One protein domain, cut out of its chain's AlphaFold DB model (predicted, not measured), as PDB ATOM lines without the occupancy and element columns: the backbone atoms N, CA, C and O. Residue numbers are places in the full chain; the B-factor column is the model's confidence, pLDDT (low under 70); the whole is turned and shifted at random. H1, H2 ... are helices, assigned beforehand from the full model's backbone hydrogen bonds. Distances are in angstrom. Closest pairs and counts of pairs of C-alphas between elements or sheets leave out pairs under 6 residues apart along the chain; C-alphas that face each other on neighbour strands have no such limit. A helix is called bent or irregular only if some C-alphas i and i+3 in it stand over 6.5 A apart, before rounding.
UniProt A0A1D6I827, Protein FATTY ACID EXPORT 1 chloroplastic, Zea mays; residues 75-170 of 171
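What this domain is: This is residues 75 to 170 of the 171 residues of the protein "Protein FATTY ACID EXPORT 1 chloroplastic" of Zea mays (UniProt A0A1D6I827). Two helices, H1 and H2, lie side by side as a close helical hairpin, and a third, H3, folds back from the far end of H2 and spreads away from it as a V. Residues 139 to 170, the later part of H3 and the short helix H4, stick out from this body as a long arm, which makes the length of the whole. The printed part has 96 residues with four named helices, H1, H2, H3 and H4 in order along the chain, and no named strand; the class is all helix. It is only just extended, close to loose, with a radius of gyration of the C-alphas of 19.1 A, and its C-alphas span 63 by 37 by 22 A.

How they stand to each other: H1, residues 75 to 95, and H2, residues 98 to 122, form a helical hairpin over a tight link. They touch, with 42 pairs of C-alphas within 8 A; their closest C-alphas, those of Gly 88 and Gly 104, are 4.0 A apart. They run opposite ways at a shallow tilt of 24 degrees. H2 has a kink of 33 degrees near residue 105; it is neither bent nor irregular, but only just: C-alphas 103 and 106 are 6.1 A apart. H3, residues 129 to 153, forms a second helical hairpin with H2. Residues 114 to 118 of H2 touch residues 130 to 134 of H3, and the closest C-alphas, those of Ser 118 and Leu 130, are 6.0 A apart. H2 and H3 run opposite ways at a shallow tilt of 33 degrees, only just short of steep. H3 has a kink of 29 degrees near residue 143 and is apart from H1. H4, residues 159 to 169, touches no helix and is apart from H3, though a tight link joins them. In H4 every O i to N i+4 pair is within hydrogen-bond range; the counts are 16 of 17 in H1, 19 of 21 in H2 and 20 of 21 in H3.

Where its parts are: H1 begins at C-alpha 75, at (-30.865, -5.464, 43.550), and measures 30.3 A from first to last C-alpha. H2 measures 34.0 A and ends at C-alpha 122, at (-41.301, 1.148, 44.488). H3 measures 34.3 A. H4, 15.8 A long, ends at C-alpha 169, at (2.193, 14.597, 6.207).

The domain as a whole: The two C-alphas farthest apart, those of Gly 125 and Ile 170, are 65.2 A apart. Residues 139 to 170 stand free, and the body without them spans 42 by 20 by 15 A. The printed part has no cut and no long link. Its mean pLDDT is 70.4, and 41 residues are under 70, among them residues 117 to 134 and 145 to 160.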
ATOM      1  N   CYS A  75     -31.855  -4.541  43.000       66.90
ATOM      2  CA  CYS A  75     -30.865  -5.464  43.550       66.90
ATOM      3  C   CYS A  75     -29.475  -5.343  42.923       66.90
ATOM      4  O   CYS A  75     -28.535  -5.856  43.513       66.90
ATOM      5  N   LEU A  76     -29.315  -4.677  41.778       66.00
ATOM      6  CA  LEU A  76     -27.994  -4.392  41.211       66.00
ATOM      7  C   LEU A  76     -27.508  -2.999  41.619       66.00
ATOM      8  O   LEU A  76     -26.339  -2.831  41.960       66.00
ATOM      9  N   GLY A  77     -28.416  -2.021  41.688       71.03
ATOM     10  CA  GLY A  77     -28.095  -0.659  42.110       71.03
ATOM     11  C   GLY A  77     -27.681  -0.533  43.580       71.03
ATOM     12  O   GLY A  77     -26.766   0.228  43.874       71.03
ATOM     13  N   ILE A  78     -28.297  -1.274  44.511       73.16
ATOM     14  CA  ILE A  78     -27.932  -1.199  45.943       73.16
ATOM     15  C   ILE A  78     -26.530  -1.747  46.221       73.16
ATOM     16  O   ILE A  78     -25.746  -1.013  46.826       73.16
ATOM     17  N   PRO A  79     -26.175  -3.000  45.843       79.78
ATOM     18  CA  PRO A  79     -24.859  -3.526  46.176       79.78
ATOM     19  C   PRO A  79     -23.777  -2.746  45.439       79.78
ATOM     20  O   PRO A  79     -22.735  -2.464  46.021       79.78
ATOM     21  N   PHE A  80     -24.038  -2.328  44.198       78.04
ATOM     22  CA  PHE A  80     -23.073  -1.574  43.414       78.04
ATOM     23  C   PHE A  80     -22.930  -0.132  43.912       78.04
ATOM     24  O   PHE A  80     -21.816   0.328  44.138       78.04
ATOM     25  N   GLY A  81     -24.036   0.570  44.166       80.38
ATOM     26  CA  GLY A  81     -24.027   1.929  44.710       80.38
ATOM     27  C   GLY A  81     -23.402   1.999  46.101       80.38
ATOM     28  O   GLY A  81     -22.604   2.895  46.369       80.38
ATOM     29  N   GLY A  82     -23.697   1.021  46.963       83.64
ATOM     30  CA  GLY A  82     -23.060   0.880  48.271       83.64
ATOM     31  C   GLY A  82     -21.560   0.612  48.154       83.64
ATOM     32  O   GLY A  82     -20.773   1.323  48.771       83.64
ATOM     33  N   LEU A  83     -21.152  -0.341  47.309       84.85
ATOM     34  CA  LEU A  83     -19.741  -0.661  47.082       84.85
ATOM     35  C   LEU A  83     -18.970   0.546  46.535       84.85
ATOM     36  O   LEU A  83     -17.887   0.846  47.036       84.85
ATOM     37  N   LEU A  84     -19.529   1.272  45.562       80.43
ATOM     38  CA  LEU A  84     -18.919   2.484  45.007       80.43
ATOM     39  C   LEU A  84     -18.848   3.611  46.039       80.43
ATOM     40  O   LEU A  84     -17.820   4.281  46.120       80.43
ATOM     41  N   LEU A  85     -19.892   3.810  46.851       82.95
ATOM     42  CA  LEU A  85     -19.853   4.798  47.929       82.95
ATOM     43  C   LEU A  85     -18.785   4.432  48.971       82.95
ATOM     44  O   LEU A  85     -18.007   5.298  49.367       82.95
ATOM     45  N   SER A  86     -18.699   3.162  49.375       85.50
ATOM     46  CA  SER A  86     -17.671   2.667  50.297       85.50
ATOM     47  C   SER A  86     -16.261   2.812  49.720       85.50
ATOM     48  O   SER A  86     -15.371   3.278  50.428       85.50
ATOM     49  N   MET A  87     -16.060   2.493  48.435       83.36
ATOM     50  CA  MET A  87     -14.781   2.679  47.733       83.36
ATOM     51  C   MET A  87     -14.401   4.160  47.574       83.36
ATOM     52  O   MET A  87     -13.238   4.532  47.734       83.36
ATOM     53  N   GLY A  88     -15.376   5.033  47.326       84.08
ATOM     54  CA  GLY A  88     -15.160   6.480  47.309       84.08
ATOM     55  C   GLY A  88     -14.798   7.029  48.690       84.08
ATOM     56  O   GLY A  88     -13.881   7.841  48.809       84.08
ATOM     57  N   LEU A  89     -15.475   6.561  49.743       83.19
ATOM     58  CA  LEU A  89     -15.254   7.019  51.114       83.19
ATOM     59  C   LEU A  89     -13.904   6.547  51.673       83.19
ATOM     60  O   LEU A  89     -13.186   7.346  52.276       83.19
ATOM     61  N   ILE A  90     -13.520   5.288  51.424       86.72
ATOM     62  CA  ILE A  90     -12.198   4.776  51.821       86.72
ATOM     63  C   ILE A  90     -11.076   5.506  51.066       86.72
ATOM     64  O   ILE A  90     -10.084   5.903  51.677       86.72
ATOM     65  N   GLY A  91     -11.256   5.781  49.767       81.66
ATOM     66  CA  GLY A  91     -10.302   6.551  48.964       81.66
ATOM     67  C   GLY A  91     -10.195   8.018  49.394       81.66
ATOM     68  O   GLY A  91      -9.102   8.590  49.385       81.66
ATOM     69  N   PHE A  92     -11.301   8.626  49.827       79.71
ATOM     70  CA  PHE A  92     -11.309   9.967  50.411       79.71
ATOM     71  C   PHE A  92     -10.518  10.022  51.723       79.71
ATOM     72  O   PHE A  92      -9.727  10.947  51.920       79.71
ATOM     73  N   LEU A  93     -10.686   9.015  52.585       83.28
ATOM     74  CA  LEU A  93      -9.994   8.947  53.870       83.28
ATOM     75  C   LEU A  93      -8.485   8.720  53.699       83.28
ATOM     76  O   LEU A  93      -7.694   9.307  54.435       83.28
ATOM     77  N   PHE A  94      -8.087   7.922  52.705       81.66
ATOM     78  CA  PHE A  94      -6.682   7.603  52.452       81.66
ATOM     79  C   PHE A  94      -5.927   8.724  51.723       81.66
ATOM     80  O   PHE A  94      -4.787   9.023  52.068       81.66
ATOM     81  N   TRP A  95      -6.547   9.374  50.729       69.51
ATOM     82  CA  TRP A  95      -5.856  10.372  49.899       69.51
ATOM     83  C   TRP A  95      -6.007  11.811  50.411       69.51
ATOM     84  O   TRP A  95      -5.264  12.692  49.978       69.51
ATOM     85  N   ARG A  96      -6.990  12.084  51.288       70.59
ATOM     86  CA  ARG A  96      -7.317  13.417  51.850       70.59
ATOM     87  C   ARG A  96      -7.395  14.546  50.805       70.59
ATOM     88  O   ARG A  96      -7.319  15.726  51.133       70.59
ATOM     89  N   SER A  97      -7.589  14.188  49.537       66.02
ATOM     90  CA  SER A  97      -7.690  15.115  48.418       66.02
ATOM     91  C   SER A  97      -9.122  15.114  47.889       66.02
ATOM     92  O   SER A  97      -9.682  14.038  47.646       66.02
ATOM     93  N   PRO A  98      -9.719  16.297  47.652       66.74
ATOM     94  CA  PRO A  98     -11.060  16.417  47.077       66.74
ATOM     95  C   PRO A  98     -11.161  15.797  45.670       66.74
ATOM     96  O   PRO A  98     -12.261  15.511  45.198       66.74
ATOM     97  N   ALA A  99     -10.029  15.520  45.016       71.28
ATOM     98  CA  ALA A  99      -9.992  14.792  43.752       71.28
ATOM     99  C   ALA A  99     -10.587  13.372  43.875       71.28
ATOM    100  O   ALA A  99     -11.448  13.008  43.077       71.28
ATOM    101  N   SER A 100     -10.232  12.601  44.913       66.59
ATOM    102  CA  SER A 100     -10.813  11.260  45.134       66.59
ATOM    103  C   SER A 100     -12.287  11.322  45.525       66.59
ATOM    104  O   SER A 100     -13.069  10.449  45.147       66.59
ATOM    105  N   LEU A 101     -12.691  12.382  46.234       69.44
ATOM    106  CA  LEU A 101     -14.093  12.611  46.584       69.44
ATOM    107  C   LEU A 101     -14.940  12.809  45.320       69.44
ATOM    108  O   LEU A 101     -15.972  12.169  45.146       69.44
ATOM    109  N   THR A 102     -14.489  13.668  44.407       72.16
ATOM    110  CA  THR A 102     -15.247  13.975  43.186       72.16
ATOM    111  C   THR A 102     -15.286  12.809  42.204       72.16
ATOM    112  O   THR A 102     -16.298  12.630  41.535       72.16
ATOM    113  N   PHE A 103     -14.235  11.988  42.138       71.80
ATOM    114  CA  PHE A 103     -14.198  10.860  41.207       71.80
ATOM    115  C   PHE A 103     -14.852   9.582  41.752       71.80
ATOM    116  O   PHE A 103     -15.345   8.782  40.966       71.80
ATOM    117  N   GLY A 104     -14.888   9.380  43.074       74.12
ATOM    118  CA  GLY A 104     -15.485   8.190  43.696       74.12
ATOM    119  C   GLY A 104     -16.858   8.444  44.319       74.12
ATOM    120  O   GLY A 104     -17.826   7.746  44.021       74.12
ATOM    121  N   VAL A 105     -16.969   9.476  45.163       77.76
ATOM    122  CA  VAL A 105     -18.212   9.768  45.895       77.76
ATOM    123  C   VAL A 105     -19.270  10.371  44.982       77.76
ATOM    124  O   VAL A 105     -20.431  10.023  45.140       77.76
ATOM    125  N   ALA A 106     -18.921  11.213  44.002       75.68
ATOM    126  CA  ALA A 106     -19.932  11.771  43.096       75.68
ATOM    127  C   ALA A 106     -20.668  10.689  42.272       75.68
ATOM    128  O   ALA A 106     -21.899  10.651  42.341       75.68
ATOM    129  N   PRO A 107     -19.984   9.772  41.549       72.61
ATOM    130  CA  PRO A 107     -20.684   8.682  40.875       72.61
ATOM    131  C   PRO A 107     -21.289   7.682  41.870       72.61
ATOM    132  O   PRO A 107     -22.407   7.230  41.643       72.61
ATOM    133  N   GLY A 108     -20.630   7.381  42.996       79.94
ATOM    134  CA  GLY A 108     -21.182   6.483  44.018       79.94
ATOM    135  C   GLY A 108     -22.491   6.995  44.627       79.94
ATOM    136  O   GLY A 108     -23.458   6.244  44.739       79.94
ATOM    137  N   LEU A 109     -22.565   8.289  44.942       81.76
ATOM    138  CA  LEU A 109     -23.769   8.946  45.445       81.76
ATOM    139  C   LEU A 109     -24.846   9.050  44.365       81.76
ATOM    140  O   LEU A 109     -26.013   8.870  44.686       81.76
ATOM    141  N   ALA A 110     -24.482   9.295  43.102       79.56
ATOM    142  CA  ALA A 110     -25.445   9.291  42.002       79.56
ATOM    143  C   ALA A 110     -26.119   7.916  41.862       79.56
ATOM    144  O   ALA A 110     -27.346   7.832  41.843       79.56
ATOM    145  N   ILE A 111     -25.337   6.832  41.852       74.48
ATOM    146  CA  ILE A 111     -25.868   5.464  41.782       74.48
ATOM    147  C   ILE A 111     -26.665   5.109  43.046       74.48
ATOM    148  O   ILE A 111     -27.744   4.525  42.944       74.48
ATOM    149  N   LEU A 112     -26.191   5.499  44.236       77.99
ATOM    150  CA  LEU A 112     -26.913   5.256  45.485       77.99
ATOM    151  C   LEU A 112     -28.235   6.032  45.540       77.99
ATOM    152  O   LEU A 112     -29.253   5.474  45.941       77.99
ATOM    153  N   ALA A 113     -28.248   7.295  45.114       74.36
ATOM    154  CA  ALA A 113     -29.455   8.109  45.042       74.36
ATOM    155  C   ALA A 113     -30.458   7.486  44.069       74.36
ATOM    156  O   ALA A 113     -31.618   7.321  44.428       74.36
ATOM    157  N   LEU A 114     -30.020   7.044  42.891       70.02
ATOM    158  CA  LEU A 114     -30.859   6.296  41.951       70.02
ATOM    159  C   LEU A 114     -31.421   5.005  42.567       70.02
ATOM    160  O   LEU A 114     -32.603   4.713  42.376       70.02
ATOM    161  N   ALA A 115     -30.624   4.260  43.340       70.76
ATOM    162  CA  ALA A 115     -31.068   3.049  44.033       70.76
ATOM    163  C   ALA A 115     -32.099   3.350  45.141       70.76
ATOM    164  O   ALA A 115     -33.127   2.678  45.236       70.76
ATOM    165  N   VAL A 116     -31.870   4.391  45.950       70.81
ATOM    166  CA  VAL A 116     -32.779   4.823  47.029       70.81
ATOM    167  C   VAL A 116     -34.065   5.411  46.468       70.81
ATOM    168  O   VAL A 116     -35.150   5.094  46.956       70.81
ATOM    169  N   LEU A 117     -33.975   6.243  45.432       67.96
ATOM    170  CA  LEU A 117     -35.149   6.747  44.740       67.96
ATOM    171  C   LEU A 117     -35.924   5.556  44.158       67.96
ATOM    172  O   LEU A 117     -37.144   5.509  44.325       67.96
ATOM    173  N   SER A 118     -35.239   4.564  43.566       66.06
ATOM    174  CA  SER A 118     -35.884   3.360  43.013       66.06
ATOM    175  C   SER A 118     -36.648   2.593  44.091       66.06
ATOM    176  O   SER A 118     -37.763   2.136  43.843       66.06
ATOM    177  N   LEU A 119     -36.128   2.554  45.322       65.41
ATOM    178  CA  LEU A 119     -36.816   1.977  46.478       65.41
ATOM    179  C   LEU A 119     -38.001   2.816  46.965       65.41
ATOM    180  O   LEU A 119     -39.057   2.278  47.298       65.41
ATOM    181  N   LYS A 120     -37.838   4.140  47.023       65.90
ATOM    182  CA  LYS A 120     -38.856   5.076  47.525       65.90
ATOM    183  C   LYS A 120     -40.069   5.138  46.590       65.90
ATOM    184  O   LYS A 120     -41.205   5.217  47.058       65.90
ATOM    185  N   VAL A 121     -39.829   5.035  45.285       61.26
ATOM    186  CA  VAL A 121     -40.864   4.973  44.247       61.26
ATOM    187  C   VAL A 121     -41.503   3.584  44.170       61.26
ATOM    188  O   VAL A 121     -42.728   3.505  44.077       61.26
ATOM    189  N   TRP A 122     -40.735   2.498  44.341       59.49
ATOM    190  CA  TRP A 122     -41.301   1.148  44.488       59.49
ATOM    191  C   TRP A 122     -42.244   1.052  45.694       59.49
ATOM    192  O   TRP A 122     -43.328   0.479  45.587       59.49
ATOM    193  N   ARG A 123     -41.904   1.724  46.799       60.75
ATOM    194  CA  ARG A 123     -42.778   1.851  47.977       60.75
ATOM    195  C   ARG A 123     -44.046   2.678  47.721       60.75
ATOM    196  O   ARG A 123     -45.004   2.537  48.466       60.75
ATOM    197  N   SER A 124     -44.064   3.507  46.675       58.55
ATOM    198  CA  SER A 124     -45.227   4.309  46.252       58.55
ATOM    199  C   SER A 124     -46.062   3.656  45.138       58.55
ATOM    200  O   SER A 124     -46.982   4.289  44.622       58.55
ATOM    201  N   GLY A 125     -45.757   2.415  44.732       58.75
ATOM    202  CA  GLY A 125     -46.587   1.644  43.792       58.75
ATOM    203  C   GLY A 125     -46.642   2.172  42.348       58.75
ATOM    204  O   GLY A 125     -47.480   1.720  41.573       58.75
ATOM    205  N   LYS A 126     -45.762   3.105  41.961       52.62
ATOM    206  CA  LYS A 126     -45.711   3.741  40.628       52.62
ATOM    207  C   LYS A 126     -44.387   3.367  39.928       52.62
ATOM    208  O   LYS A 126     -43.338   3.447  40.549       52.62
ATOM    209  N   SER A 127     -44.418   2.885  38.679       52.19
ATOM    210  CA  SER A 127     -43.313   2.143  38.025       52.19
ATOM    211  C   SER A 127     -42.434   2.979  37.061       52.19
ATOM    212  O   SER A 127     -42.928   3.838  36.341       52.19
ATOM    213  N   SER A 128     -41.136   2.644  37.001       58.97
ATOM    214  CA  SER A 128     -40.098   2.922  35.971       58.97
ATOM    215  C   SER A 128     -39.499   4.325  35.732       58.97
ATOM    216  O   SER A 128     -38.480   4.408  35.047       58.97
ATOM    217  N   LEU A 129     -39.995   5.420  36.326       58.37
ATOM    218  CA  LEU A 129     -39.438   6.755  36.011       58.37
ATOM    219  C   LEU A 129     -37.960   6.941  36.372       58.37
ATOM    220  O   LEU A 129     -37.272   7.744  35.759       58.37
ATOM    221  N   LEU A 130     -37.443   6.201  37.344       58.14
ATOM    222  CA  LEU A 130     -36.080   6.405  37.831       58.14
ATOM    223  C   LEU A 130     -35.028   5.636  37.052       58.14
ATOM    224  O   LEU A 130     -33.886   6.071  37.010       58.14
ATOM    225  N   PHE A 131     -35.416   4.545  36.393       65.35
ATOM    226  CA  PHE A 131     -34.562   3.893  35.407       65.35
ATOM    227  C   PHE A 131     -34.398   4.794  34.178       65.35
ATOM    228  O   PHE A 131     -33.290   4.995  33.688       65.35
ATOM    229  N   ILE A 132     -35.495   5.441  33.765       66.50
ATOM    230  CA  ILE A 132     -35.490   6.457  32.709       66.50
ATOM    231  C   ILE A 132     -34.669   7.673  33.146       66.50
ATOM    232  O   ILE A 132     -33.836   8.143  32.382       66.50
ATOM    233  N   LEU A 133     -34.832   8.153  34.384       65.06
ATOM    234  CA  LEU A 133     -34.060   9.285  34.900       65.06
ATOM    235  C   LEU A 133     -32.579   8.935  35.097       65.06
ATOM    236  O   LEU A 133     -31.729   9.808  34.967       65.06
ATOM    237  N   ALA A 134     -32.255   7.671  35.373       65.52
ATOM    238  CA  ALA A 134     -30.886   7.172  35.430       65.52
ATOM    239  C   ALA A 134     -30.231   7.172  34.048       65.52
ATOM    240  O   ALA A 134     -29.164   7.760  33.872       65.52
ATOM    241  N   GLN A 135     -30.900   6.565  33.064       71.73
ATOM    242  CA  GLN A 135     -30.512   6.621  31.653       71.73
ATOM    243  C   GLN A 135     -30.365   8.075  31.177       71.73
ATOM    244  O   GLN A 135     -29.335   8.436  30.608       71.73
ATOM    245  N   ALA A 136     -31.338   8.933  31.489       70.83
ATOM    246  CA  ALA A 136     -31.315  10.355  31.162       70.83
ATOM    247  C   ALA A 136     -30.210  11.108  31.910       70.83
ATOM    248  O   ALA A 136     -29.600  12.004  31.346       70.83
ATOM    249  N   GLY A 137     -29.912  10.738  33.155       74.02
ATOM    250  CA  GLY A 137     -28.860  11.342  33.965       74.02
ATOM    251  C   GLY A 137     -27.468  11.022  33.431       74.02
ATOM    252  O   GLY A 137     -26.629  11.916  33.346       74.02
ATOM    253  N   ILE A 138     -27.235   9.778  32.999       76.73
ATOM    254  CA  ILE A 138     -25.994   9.379  32.320       76.73
ATOM    255  C   ILE A 138     -25.866  10.143  30.997       76.73
ATOM    256  O   ILE A 138     -24.827  10.757  30.748       76.73
ATOM    257  N   ALA A 139     -26.929  10.182  30.188       75.83
ATOM    258  CA  ALA A 139     -26.949  10.935  28.936       75.83
ATOM    259  C   ALA A 139     -26.732  12.442  29.156       75.83
ATOM    260  O   ALA A 139     -25.952  13.045  28.429       75.83
ATOM    261  N   ALA A 140     -27.344  13.042  30.179       72.62
ATOM    262  CA  ALA A 140     -27.198  14.454  30.522       72.62
ATOM    263  C   ALA A 140     -25.806  14.771  31.078       72.62
ATOM    264  O   ALA A 140     -25.232  15.792  30.722       72.62
ATOM    265  N   ALA A 141     -25.217  13.901  31.902       74.50
ATOM    266  CA  ALA A 141     -23.859  14.085  32.413       74.50
ATOM    267  C   ALA A 141     -22.824  14.022  31.282       74.50
ATOM    268  O   ALA A 141     -21.936  14.878  31.202       74.50
ATOM    269  N   VAL A 142     -22.974  13.050  30.375       76.62
ATOM    270  CA  VAL A 142     -22.183  12.952  29.143       76.62
ATOM    271  C   VAL A 142     -22.427  14.196  28.287       76.62
ATOM    272  O   VAL A 142     -21.480  14.904  27.958       76.62
ATOM    273  N   ALA A 143     -23.680  14.546  28.005       77.69
ATOM    274  CA  ALA A 143     -24.031  15.718  27.213       77.69
ATOM    275  C   ALA A 143     -23.548  17.024  27.846       77.69
ATOM    276  O   ALA A 143     -23.258  17.957  27.115       77.69
ATOM    277  N   TRP A 144     -23.431  17.135  29.169       75.67
ATOM    278  CA  TRP A 144     -22.937  18.348  29.822       75.67
ATOM    279  C   TRP A 144     -21.419  18.416  29.730       75.67
ATOM    280  O   TRP A 144     -20.881  19.462  29.381       75.67
ATOM    281  N   LYS A 145     -20.714  17.302  29.959       69.76
ATOM    282  CA  LYS A 145     -19.252  17.245  29.794       69.76
ATOM    283  C   LYS A 145     -18.836  17.472  28.341       69.76
ATOM    284  O   LYS A 145     -17.921  18.252  28.084       69.76
ATOM    285  N   HIS A 146     -19.538  16.849  27.399       66.75
ATOM    286  CA  HIS A 146     -19.306  17.035  25.972       66.75
ATOM    287  C   HIS A 146     -19.863  18.369  25.472       66.75
ATOM    288  O   HIS A 146     -19.191  19.042  24.705       66.75
ATOM    289  N   GLY A 147     -21.026  18.806  25.944       68.95
ATOM    290  CA  GLY A 147     -21.698  20.045  25.544       68.95
ATOM    291  C   GLY A 147     -20.997  21.302  26.045       68.95
ATOM    292  O   GLY A 147     -20.884  22.265  25.295       68.95
ATOM    293  N   GLN A 148     -20.432  21.284  27.255       58.44
ATOM    294  CA  GLN A 148     -19.621  22.390  27.768       58.44
ATOM    295  C   GLN A 148     -18.327  22.549  26.950       58.44
ATOM    296  O   GLN A 148     -17.934  23.671  26.619       58.44
ATOM    297  N   ALA A 149     -17.703  21.435  26.551       58.29
ATOM    298  CA  ALA A 149     -16.546  21.436  25.655       58.29
ATOM    299  C   ALA A 149     -16.922  21.794  24.199       58.29
ATOM    300  O   ALA A 149     -16.164  22.481  23.513       58.29
ATOM    301  N   TYR A 150     -18.105  21.386  23.736       55.61
ATOM    302  CA  TYR A 150     -18.598  21.600  22.373       55.61
ATOM    303  C   TYR A 150     -19.082  23.038  22.140       55.61
ATOM    304  O   TYR A 150     -18.758  23.637  21.114       55.61
ATOM    305  N   THR A 151     -19.783  23.630  23.113       56.72
ATOM    306  CA  THR A 151     -20.350  24.985  23.003       56.72
ATOM    307  C   THR A 151     -19.295  26.084  23.182       56.72
ATOM    308  O   THR A 151     -19.395  27.147  22.574       56.72
ATOM    309  N   THR A 152     -18.222  25.812  23.935       54.53
ATOM    310  CA  THR A 152     -17.178  26.813  24.230       54.53
ATOM    311  C   THR A 152     -16.062  26.848  23.178       54.53
ATOM    312  O   THR A 152     -15.390  27.867  23.036       54.53
ATOM    313  N   THR A 153     -15.844  25.769  22.409       55.43
ATOM    314  CA  THR A 153     -14.562  25.615  21.689       55.43
ATOM    315  C   THR A 153     -14.632  25.775  20.166       55.43
ATOM    316  O   THR A 153     -13.578  26.025  19.589       55.43
ATOM    317  N   ARG A 154     -15.793  25.669  19.480       50.53
ATOM    318  CA  ARG A 154     -15.917  25.776  17.988       50.53
ATOM    319  C   ARG A 154     -14.745  25.112  17.211       50.53
ATOM    320  O   ARG A 154     -14.365  25.561  16.135       50.53
ATOM    321  N   LYS A 155     -14.145  24.053  17.770       51.42
ATOM    322  CA  LYS A 155     -12.938  23.353  17.292       51.42
ATOM    323  C   LYS A 155     -13.208  21.869  17.478       51.42
ATOM    324  O   LYS A 155     -12.957  21.298  18.532       51.42
ATOM    325  N   LEU A 156     -13.813  21.289  16.449       59.86
ATOM    326  CA  LEU A 156     -14.421  19.958  16.414       59.86
ATOM    327  C   LEU A 156     -13.420  18.790  16.509       59.86
ATOM    328  O   LEU A 156     -13.805  17.647  16.300       59.86
ATOM    329  N   LEU A 157     -12.137  19.037  16.778       60.74
ATOM    330  CA  LEU A 157     -11.126  17.984  16.788       60.74
ATOM    331  C   LEU A 157     -10.258  18.090  18.049       60.74
ATOM    332  O   LEU A 157      -9.664  19.150  18.281       60.74
ATOM    333  N   PRO A 158     -10.156  17.011  18.859       61.96
ATOM    334  CA  PRO A 158      -9.170  16.948  19.927       61.96
ATOM    335  C   PRO A 158      -7.799  17.179  19.299       61.96
ATOM    336  O   PRO A 158      -7.490  16.622  18.244       61.96
ATOM    337  N   TRP A 159      -6.980  18.014  19.938       63.13
ATOM    338  CA  TRP A 159      -5.666  18.414  19.427       63.13
ATOM    339  C   TRP A 159      -4.803  17.209  19.005       63.13
ATOM    340  O   TRP A 159      -4.011  17.325  18.076       63.13
ATOM    341  N   GLY A 160      -5.039  16.026  19.585       66.86
ATOM    342  CA  GLY A 160      -4.407  14.765  19.188       66.86
ATOM    343  C   GLY A 160      -4.652  14.320  17.738       66.86
ATOM    344  O   GLY A 160      -3.713  13.849  17.103       66.86
ATOM    345  N   PHE A 161      -5.848  14.503  17.162       70.06
ATOM    346  CA  PHE A 161      -6.108  14.073  15.774       70.06
ATOM    347  C   PHE A 161      -5.461  15.022  14.753       70.06
ATOM    348  O   PHE A 161      -4.918  14.584  13.741       70.06
ATOM    349  N   TYR A 162      -5.436  16.326  15.060       71.73
ATOM    350  CA  TYR A 162      -4.695  17.315  14.271       71.73
ATOM    351  C   TYR A 162      -3.181  17.059  14.303       71.73
ATOM    352  O   TYR A 162      -2.520  17.219  13.278       71.73
ATOM    353  N   VAL A 163      -2.631  16.640  15.450       75.41
ATOM    354  CA  VAL A 163      -1.211  16.269  15.564       75.41
ATOM    355  C   VAL A 163      -0.913  14.992  14.772       75.41
ATOM    356  O   VAL A 163       0.064  14.973  14.032       75.41
ATOM    357  N   ALA A 164      -1.770  13.968  14.830       74.13
ATOM    358  CA  ALA A 164      -1.573  12.731  14.068       74.13
ATOM    359  C   ALA A 164      -1.603  12.955  12.543       74.13
ATOM    360  O   ALA A 164      -0.700  12.502  11.838       74.13
ATOM    361  N   LEU A 165      -2.579  13.718  12.033       74.32
ATOM    362  CA  LEU A 165      -2.664  14.048  10.603       74.32
ATOM    363  C   LEU A 165      -1.475  14.891  10.128       74.32
ATOM    364  O   LEU A 165      -0.987  14.704   9.016       74.32
ATOM    365  N   ARG A 166      -0.977  15.802  10.972       76.26
ATOM    366  CA  ARG A 166       0.162  16.658  10.622       76.26
ATOM    367  C   ARG A 166       1.500  15.921  10.704       76.26
ATOM    368  O   ARG A 166       2.364  16.185   9.876       76.26
ATOM    369  N   CYS A 167       1.650  14.971  11.627       74.13
ATOM    370  CA  CYS A 167       2.823  14.096  11.685       74.13
ATOM    371  C   CYS A 167       2.883  13.124  10.498       74.13
ATOM    372  O   CYS A 167       3.972  12.834  10.019       74.13
ATOM    373  N   SER A 168       1.739  12.670   9.972       73.67
ATOM    374  CA  SER A 168       1.727  11.768   8.812       73.67
ATOM    375  C   SER A 168       1.975  12.470   7.468       73.67
ATOM    376  O   SER A 168       2.240  11.787   6.489       73.67
ATOM    377  N   PHE A 169       1.881  13.806   7.408       80.14
ATOM    378  CA  PHE A 169       2.193  14.597   6.207       80.14
ATOM    379  C   PHE A 169       3.638  15.137   6.196       80.14
ATOM    380  O   PHE A 169       4.085  15.649   5.176       80.14
ATOM    381  N   ILE A 170       4.361  15.064   7.323       76.00
ATOM    382  CA  ILE A 170       5.738  15.579   7.454       76.00
ATOM    383  C   ILE A 170       6.809  14.470   7.506       76.00
ATOM    384  O   ILE A 170       7.992  14.789   7.615       76.00
TER     385      ILE A 170